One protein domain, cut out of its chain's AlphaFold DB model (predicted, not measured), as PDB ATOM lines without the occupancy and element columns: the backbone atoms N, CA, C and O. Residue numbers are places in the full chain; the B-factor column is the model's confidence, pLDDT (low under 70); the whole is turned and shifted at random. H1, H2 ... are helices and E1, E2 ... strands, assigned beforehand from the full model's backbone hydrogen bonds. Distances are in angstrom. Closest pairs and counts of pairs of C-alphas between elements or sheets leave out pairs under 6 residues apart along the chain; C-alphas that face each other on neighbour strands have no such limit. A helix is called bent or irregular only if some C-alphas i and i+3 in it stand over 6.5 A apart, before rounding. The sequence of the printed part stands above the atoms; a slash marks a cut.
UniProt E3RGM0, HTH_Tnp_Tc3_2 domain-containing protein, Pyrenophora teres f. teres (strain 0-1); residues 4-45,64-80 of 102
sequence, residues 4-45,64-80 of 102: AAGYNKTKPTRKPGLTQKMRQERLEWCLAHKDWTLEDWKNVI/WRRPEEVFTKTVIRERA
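AT A GLANCE: This is residues 4 to 45 and 64 to 80 of the 102 residues of the protein "HTH_Tnp_Tc3_2 domain-containing protein" of Pyrenophora teres f. teres (strain 0-1) (UniProt E3RGM0). The printed part is an open, bent chain in the shape of a wide V: one arm is the strand stretch E1 and E2 with residues 64 to 80 folded along it, the other is the lone helix H1, with the short helix H2 at its far end. Residues 20 to 25 and 27 to 32 of H1 stick out free, and E3 lies beside E2 as a two-stranded parallel sheet. There are 59 residues with three named helices and three named strands, in the order E1, E2, H1, H2, H3, E3, and the class is mixed, helices and strands. The whole is extended, with a radius of gyration of the C-alphas of 17.3 A, and it spans 51 by 26 by 19 A, only just elongated.

HOW THE PARTS SIT: E1, residues 8 to 10, runs on into E2, residues 13 to 16, across a break of 2 residues, at 40 degrees. E1 pairs with no named strand, but its residues 8 to 9 pair with residues 64 to 65, antiparallel. E2 and E3, residues 76 to 79, are parallel neighbours, with 39 degrees between their directions. C-alphas 13 and 76 face each other at 4.8 A, and 16 and 79 at 4.6 A. N 77 and O 13 are within hydrogen-bond range at 2.8 A, and N 79 and O 15 at 2.8 A. H1, residues 20 to 32, is apart from E3, and it touches no helix. H2, residues 38 to 42, is apart from H1. The closest C-alphas of E2 and H3, residues 68 to 71, are those of Thr 13 and Val 70, 7.5 A apart. In H1 and H2 every O i to N i+4 pair is within hydrogen-bond range; H3 is too short for such a pair, and its one O i to N i+3 pair is not within range.

IN THESE COORDINATES: E1 begins at C-alpha 8, at (155.078, 146.590, 163.375). E2 is 10.1 A long from first to last C-alpha. H1 is 18.5 A long and begins at C-alpha 20, at (141.313, 155.431, 136.431). H2 has 5 residues. H3 is irregular: C-alphas 68 and 71 are 7.6 A apart. E3 is 9.3 A long and ends at C-alpha 79, at (156.552, 154.925, 142.352).

THE WHOLE: The C-alphas of Ala 4 and Asn 43, the two farthest apart, are 52.0 A apart. Residues 46 to 63 are not printed, and C-alphas 45 and 64 are 40.4 A apart across this cut, which falls in the link from H2 to H3. The links printed whole are tight. The mean pLDDT of the printed part is 89.4, and residue 80 is under 70.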
ATOM      1  N   ALA A   4     153.240 147.282 171.749       85.88
ATOM      2  CA  ALA A   4     152.078 147.014 172.598       85.88
ATOM      3  C   ALA A   4     150.776 147.553 171.975       85.88
ATOM      4  O   ALA A   4     149.731 146.937 172.109       85.88
ATOM      5  N   ALA A   5     150.855 148.651 171.216       86.25
ATOM      6  CA  ALA A   5     149.742 149.207 170.445       86.25
ATOM      7  C   ALA A   5     149.524 148.538 169.064       86.25
ATOM      8  O   ALA A   5     148.795 149.086 168.232       86.25
ATOM      9  N   GLY A   6     150.178 147.399 168.789       88.88
ATOM     10  CA  GLY A   6     150.003 146.601 167.566       88.88
ATOM     11  C   GLY A   6     150.809 147.062 166.342       88.88
ATOM     12  O   GLY A   6     150.642 146.516 165.251       88.88
ATOM     13  N   TYR A   7     151.692 148.055 166.483       89.19
ATOM     14  CA  TYR A   7     152.485 148.559 165.360       89.19
ATOM     15  C   TYR A   7     153.733 147.716 165.108       89.19
ATOM     16  O   TYR A   7     154.553 147.477 165.999       89.19
ATOM     17  N   ASN A   8     153.936 147.361 163.841       89.06
ATOM     18  CA  ASN A   8     155.078 146.590 163.375       89.06
ATOM     19  C   ASN A   8     155.946 147.400 162.412       89.06
ATOM     20  O   ASN A   8     155.455 148.157 161.573       89.06
ATOM     21  N   LYS A   9     157.264 147.212 162.512       89.12
ATOM     22  CA  LYS A   9     158.245 147.821 161.609       89.12
ATOM     23  C   LYS A   9     158.255 147.060 160.284       89.12
ATOM     24  O   LYS A   9     158.827 145.977 160.199       89.12
ATOM     25  N   THR A  10     157.682 147.638 159.235       88.50
ATOM     26  CA  THR A  10     157.556 147.002 157.918       88.50
ATOM     27  C   THR A  10     158.226 147.818 156.815       88.50
ATOM     28  O   THR A  10     158.615 148.979 156.986       88.50
ATOM     29  N   LYS A  11     158.433 147.185 155.656       87.12
ATOM     30  CA  LYS A  11     158.774 147.908 154.428       87.12
ATOM     31  C   LYS A  11     157.498 148.582 153.909       87.12
ATOM     32  O   LYS A  11     156.466 147.917 153.854       87.12
ATOM     33  N   PRO A  12     157.555 149.857 153.496       85.38
ATOM     34  CA  PRO A  12     156.416 150.478 152.840       85.38
ATOM     35  C   PRO A  12     156.132 149.781 151.514       85.38
ATOM     36  O   PRO A  12     157.051 149.404 150.775       85.38
ATOM     37  N   THR A  13     154.851 149.665 151.198       85.94
ATOM     38  CA  THR A  13     154.387 149.154 149.914       85.94
ATOM     39  C   THR A  13     154.754 150.161 148.823       85.94
ATOM     40  O   THR A  13     154.386 151.329 148.924       85.94
ATOM     41  N   ARG A  14     155.474 149.742 147.775       82.56
ATOM     42  CA  ARG A  14     155.760 150.602 146.613       82.56
ATOM     43  C   ARG A  14     154.928 150.140 145.429       82.56
ATOM     44  O   ARG A  14     155.146 149.033 144.949       82.56
ATOM     45  N   LYS A  15     154.005 150.976 144.965       84.06
ATOM     46  CA  LYS A  15     153.143 150.693 143.809       84.06
ATOM     47  C   LYS A  15     153.171 151.888 142.856       84.06
ATOM     48  O   LYS A  15     153.297 153.008 143.341       84.06
ATOM     49  N   PRO A  16     153.118 151.692 141.532       84.38
ATOM     50  CA  PRO A  16     152.866 152.808 140.627       84.38
ATOM     51  C   PRO A  16     151.488 153.403 140.940       84.38
ATOM     52  O   PRO A  16     150.563 152.666 141.293       84.38
ATOM     53  N   GLY A  17     151.361 154.724 140.839       83.25
ATOM     54  CA  GLY A  17     150.048 155.363 140.862       83.25
ATOM     55  C   GLY A  17     149.269 154.916 139.627       83.25
ATOM     56  O   GLY A  17     149.737 155.108 138.509       83.25
ATOM     57  N   LEU A  18     148.120 154.267 139.820       85.88
ATOM     58  CA  LEU A  18     147.241 153.864 138.722       85.88
ATOM     59  C   LEU A  18     146.146 154.911 138.547       85.88
ATOM     60  O   LEU A  18     145.328 155.097 139.460       85.88
ATOM     61  N   THR A  19     146.115 155.541 137.373       89.50
ATOM     62  CA  THR A  19     144.994 156.384 136.940       89.50
ATOM     63  C   THR A  19     143.749 155.527 136.710       89.50
ATOM     64  O   THR A  19     143.840 154.305 136.583       89.50
ATOM     65  N   GLN A  20     142.569 156.149 136.669       91.94
ATOM     66  CA  GLN A  20     141.313 155.431 136.431       91.94
ATOM     67  C   GLN A  20     141.336 154.678 135.093       91.94
ATOM     68  O   GLN A  20     141.010 153.496 135.064       91.94
ATOM     69  N   LYS A  21     141.843 155.322 134.034       94.00
ATOM     70  CA  LYS A  21     142.023 154.708 132.712       94.00
ATOM     71  C   LYS A  21     142.901 153.451 132.765       94.00
ATOM     72  O   LYS A  21     142.476 152.398 132.313       94.00
ATOM     73  N   MET A  22     144.061 153.511 133.424       92.38
ATOM     74  CA  MET A  22     144.942 152.340 133.560       92.38
ATOM     75  C   MET A  22     144.290 151.186 134.330       92.38
ATOM     76  O   MET A  22     144.647 150.030 134.121       92.38
ATOM     77  N   ARG A  23     143.390 151.476 135.282       93.06
ATOM     78  CA  ARG A  23     142.663 150.427 136.017       93.06
ATOM     79  C   ARG A  23     141.638 149.745 135.123       93.06
ATOM     80  O   ARG A  23     141.555 148.525 135.173       93.06
ATOM     81  N   GLN A  24     140.916 150.530 134.328       96.19
ATOM     82  CA  GLN A  24     139.944 150.050 133.352       96.19
ATOM     83  C   GLN A  24     140.619 149.117 132.336       96.19
ATOM     84  O   GLN A  24     140.261 147.948 132.255       96.19
ATOM     85  N   GLU A  25     141.684 149.585 131.678       96.19
ATOM     86  CA  GLU A  25     142.428 148.811 130.671       96.19
ATOM     87  C   GLU A  25     142.994 147.504 131.246       96.19
ATOM     88  O   GLU A  25     142.924 146.449 130.622       96.19
ATOM     89  N   ARG A  26     143.533 147.546 132.475       95.50
ATOM     90  CA  ARG A  26     144.025 146.339 133.158       95.50
ATOM     91  C   ARG A  26     142.903 145.355 133.464       95.50
ATOM     92  O   ARG A  26     143.119 144.156 133.338       95.50
ATOM     93  N   LEU A  27     141.745 145.847 133.905       96.19
ATOM     94  CA  LEU A  27     140.598 145.000 134.217       96.19
ATOM     95  C   LEU A  27     140.067 144.323 132.953       96.19
ATOM     96  O   LEU A  27     139.860 143.115 132.961       96.19
ATOM     97  N   GLU A  28     139.906 145.082 131.872       97.44
ATOM     98  CA  GLU A  28     139.475 144.571 130.569       97.44
ATOM     99  C   GLU A  28     140.443 143.508 130.042       97.44
ATOM    100  O   GLU A  28     140.010 142.425 129.650       97.44
ATOM    101  N   TRP A  29     141.753 143.758 130.131       95.94
ATOM    102  CA  TRP A  29     142.762 142.774 129.744       95.94
ATOM    103  C   TRP A  29     142.655 141.486 130.574       95.94
ATOM    104  O   TRP A  29     142.630 140.395 130.009       95.94
ATOM    105  N   CYS A  30     142.524 141.593 131.902       96.38
ATOM    106  CA  CYS A  30     142.366 140.426 132.773       96.38
ATOM    107  C   CYS A  30     141.087 139.633 132.482       96.38
ATOM    108  O   CYS A  30     141.117 138.410 132.552       96.38
ATOM    109  N   LEU A  31     139.975 140.307 132.172       97.19
ATOM    110  CA  LEU A  31     138.720 139.638 131.829       97.19
ATOM    111  C   LEU A  31     138.821 138.911 130.485       97.19
ATOM    112  O   LEU A  31     138.383 137.770 130.392       97.19
ATOM    113  N   ALA A  32     139.452 139.525 129.482       96.62
ATOM    114  CA  ALA A  32     139.646 138.912 128.167       96.62
ATOM    115  C   ALA A  32     140.538 137.655 128.206       96.62
ATOM    116  O   ALA A  32     140.362 136.754 127.394       96.62
ATOM    117  N   HIS A  33     141.474 137.584 129.158       95.31
ATOM    118  CA  HIS A  33     142.436 136.481 129.292       95.31
ATOM    119  C   HIS A  33     142.125 135.567 130.489       95.31
ATOM    120  O   HIS A  33     142.963 134.761 130.892       95.31
ATOM    121  N   LYS A  34     140.939 135.701 131.098       95.12
ATOM    122  CA  LYS A  34     140.548 134.949 132.302       95.12
ATOM    123  C   LYS A  34     140.507 133.441 132.049       95.12
ATOM    124  O   LYS A  34     140.926 132.674 132.911       95.12
ATOM    125  N   ASP A  35     140.007 133.050 130.883       96.44
ATOM    126  CA  ASP A  35     139.757 131.653 130.522       96.44
ATOM    127  C   ASP A  35     140.873 131.069 129.632       96.44
ATOM    128  O   ASP A  35     140.710 130.004 129.042       96.44
ATOM    129  N   TRP A  36     142.021 131.753 129.531       96.25
ATOM    130  CA  TRP A  36     143.187 131.253 128.799       96.25
ATOM    131  C   TRP A  36     143.762 129.994 129.440       96.25
ATOM    132  O   TRP A  36     143.990 129.930 130.654       96.25
ATOM    133  N   THR A  37     144.059 129.010 128.598       96.12
ATOM    134  CA  THR A  37     144.641 127.739 129.017       96.12
ATOM    135  C   THR A  37     146.153 127.858 129.214       96.12
ATOM    136  O   THR A  37     146.801 128.819 128.797       96.12
ATOM    137  N   LEU A  38     146.761 126.852 129.851       95.38
ATOM    138  CA  LEU A  38     148.219 126.795 130.005       95.38
ATOM    139  C   LEU A  38     148.961 126.781 128.662       95.38
ATOM    140  O   LEU A  38     150.099 127.241 128.600       95.38
ATOM    141  N   GLU A  39     148.351 126.233 127.613       96.00
ATOM    142  CA  GLU A  39     148.936 126.186 126.271       96.00
ATOM    143  C   GLU A  39     148.958 127.575 125.635       96.00
ATOM    144  O   GLU A  39     149.993 127.978 125.105       96.00
ATOM    145  N   ASP A  40     147.891 128.357 125.811       95.25
ATOM    146  CA  ASP A  40     147.827 129.747 125.349       95.25
ATOM    147  C   ASP A  40     148.926 130.601 125.991       95.25
ATOM    148  O   ASP A  40     149.641 131.330 125.303       95.25
ATOM    149  N   TRP A  41     149.152 130.448 127.301       95.31
ATOM    150  CA  TRP A  41     150.220 131.166 128.007       95.31
ATOM    151  C   TRP A  41     151.628 130.782 127.541       95.31
ATOM    152  O   TRP A  41     152.515 131.636 127.534       95.31
ATOM    153  N   LYS A  42     151.848 129.520 127.146       95.75
ATOM    154  CA  LYS A  42     153.148 129.056 126.623       95.75
ATOM    155  C   LYS A  42     153.487 129.674 125.270       95.75
ATOM    156  O   LYS A  42     154.665 129.802 124.953       95.75
ATOM    157  N   ASN A  43     152.476 130.080 124.507       95.94
ATOM    158  CA  ASN A  43     152.659 130.726 123.212       95.94
ATOM    159  C   ASN A  43     153.011 132.221 123.335       95.94
ATOM    160  O   ASN A  43     153.320 132.862 122.330       95.94
ATOM    161  N   VAL A  44     153.000 132.790 124.548       95.38
ATOM    162  CA  VAL A  44     153.359 134.195 124.779       95.38
ATOM    163  C   VAL A  44     154.853 134.344 125.052       95.38
ATOM    164  O   VAL A  44     155.380 133.835 126.042       95.38
ATOM    165  N   ILE A  45     155.530 135.131 124.214       96.31
ATOM    166  CA  ILE A  45     156.914 135.555 124.445       96.31
ATOM    167  C   ILE A  45     156.902 136.902 125.171       96.31
ATOM    168  O   ILE A  45     156.421 137.903 124.643       96.31
ATOM    169  N   TRP A  64     156.297 152.234 160.523       90.12
ATOM    170  CA  TRP A  64     155.564 151.533 161.571       90.12
ATOM    171  C   TRP A  64     154.091 151.560 161.189       90.12
ATOM    172  O   TRP A  64     153.551 152.641 160.981       90.12
ATOM    173  N   ARG A  65     153.473 150.389 161.035       90.50
ATOM    174  CA  ARG A  65     152.053 150.261 160.677       90.50
ATOM    175  C   ARG A  65     151.425 149.051 161.351       90.50
ATOM    176  O   ARG A  65     152.146 148.109 161.702       90.50
ATOM    177  N   ARG A  66     150.104 149.047 161.450       90.19
ATOM    178  CA  ARG A  66     149.326 147.848 161.776       90.19
ATOM    179  C   ARG A  66     149.075 146.985 160.524       90.19
ATOM    180  O   ARG A  66     149.269 147.474 159.403       90.19
ATOM    181  N   PRO A  67     148.711 145.698 160.671       85.25
ATOM    182  CA  PRO A  67     148.390 144.824 159.540       85.25
ATOM    183  C   PRO A  67     147.223 145.319 158.674       85.25
ATOM    184  O   PRO A  67     147.212 145.080 157.474       85.25
ATOM    185  N   GLU A  68     146.278 146.062 159.236       88.50
ATOM    186  CA  GLU A  68     145.083 146.534 158.524       88.50
ATOM    187  C   GLU A  68     145.402 147.754 157.645       88.50
ATOM    188  O   GLU A  68     144.808 147.972 156.591       88.50
ATOM    189  N   GLU A  69     146.429 148.522 158.014       85.94
ATOM    190  CA  GLU A  69     146.857 149.749 157.330       85.94
ATOM    191  C   GLU A  69     147.718 149.465 156.085       85.94
ATOM    192  O   GLU A  69     148.460 150.324 155.596       85.94
ATOM    193  N   VAL A  70     147.678 148.236 155.557       83.94
ATOM    194  CA  VAL A  70     148.539 147.823 154.442       83.94
ATOM    195  C   VAL A  70     148.281 148.642 153.180       83.94
ATOM    196  O   VAL A  70     149.226 148.935 152.433       83.94
ATOM    197  N   PHE A  71     147.016 149.006 152.967       82.06
ATOM    198  CA  PHE A  71     146.531 149.682 151.768       82.06
ATOM    199  C   PHE A  71     146.272 151.178 151.963       82.06
ATOM    200  O   PHE A  71     145.860 151.860 151.024       82.06
ATOM    201  N   THR A  72     146.556 151.714 153.151       84.50
ATOM    202  CA  THR A  72     146.378 153.139 153.434       84.50
ATOM    203  C   THR A  72     147.367 153.968 152.617       84.50
ATOM    204  O   THR A  72     148.556 153.645 152.524       84.50
ATOM    205  N   LYS A  73     146.897 155.087 152.048       79.00
ATOM    206  CA  LYS A  73     147.718 156.002 151.229       79.00
ATOM    207  C   LYS A  73     148.963 156.522 151.961       79.00
ATOM    208  O   LYS A  73     149.971 156.800 151.329       79.00
ATOM    209  N   THR A  74     148.921 156.617 153.288       80.56
ATOM    210  CA  THR A  74     150.051 157.047 154.132       80.56
ATOM    211  C   THR A  74     151.197 156.029 154.165       80.56
ATOM    212  O   THR A  74     152.361 156.390 154.342       80.56
ATOM    213  N   VAL A  75     150.874 154.750 153.968       83.12
ATOM    214  CA  VAL A  75     151.799 153.614 154.036       83.12
ATOM    215  C   VAL A  75     152.297 153.213 152.645       83.12
ATOM    216  O   VAL A  75     153.435 152.744 152.498       83.12
ATOM    217  N   ILE A  76     151.468 153.408 151.615       84.88
ATOM    218  CA  ILE A  76     151.846 153.191 150.219       84.88
ATOM    219  C   ILE A  76     152.680 154.376 149.731       84.88
ATOM    220  O   ILE A  76     152.282 155.532 149.799       84.88
ATOM    221  N   ARG A  77     153.854 154.081 149.179       81.50
ATOM    222  CA  ARG A  77     154.664 155.061 148.457       81.50
ATOM    223  C   ARG A  77     154.477 154.849 146.971       81.50
ATOM    224  O   ARG A  77     154.847 153.798 146.441       81.50
ATOM    225  N   GLU A  78     153.962 155.867 146.302       77.56
ATOM    226  CA  GLU A  78     153.850 155.840 144.855       77.56
ATOM    227  C   GLU A  78     155.244 155.796 144.220       77.56
ATOM    228  O   GLU A  78     156.177 156.513 144.606       77.56
ATOM    229  N   ARG A  79     155.419 154.881 143.268       72.75
ATOM    230  CA  ARG A  79     156.552 154.925 142.352       72.75
ATOM    231  C   ARG A  79     156.217 156.023 141.347       72.75
ATOM    232  O   ARG A  79     155.264 155.861 140.593       72.75
ATOM    233  N   ALA A  80     156.972 157.122 141.385       62.97
ATOM    234  CA  ALA A  80     156.847 158.181 140.390       62.97
ATOM    235  C   ALA A  80     156.939 157.568 138.980       62.97
ATOM    236  O   ALA A  80     157.754 156.652 138.793       62.97
TER     237      ALA A  80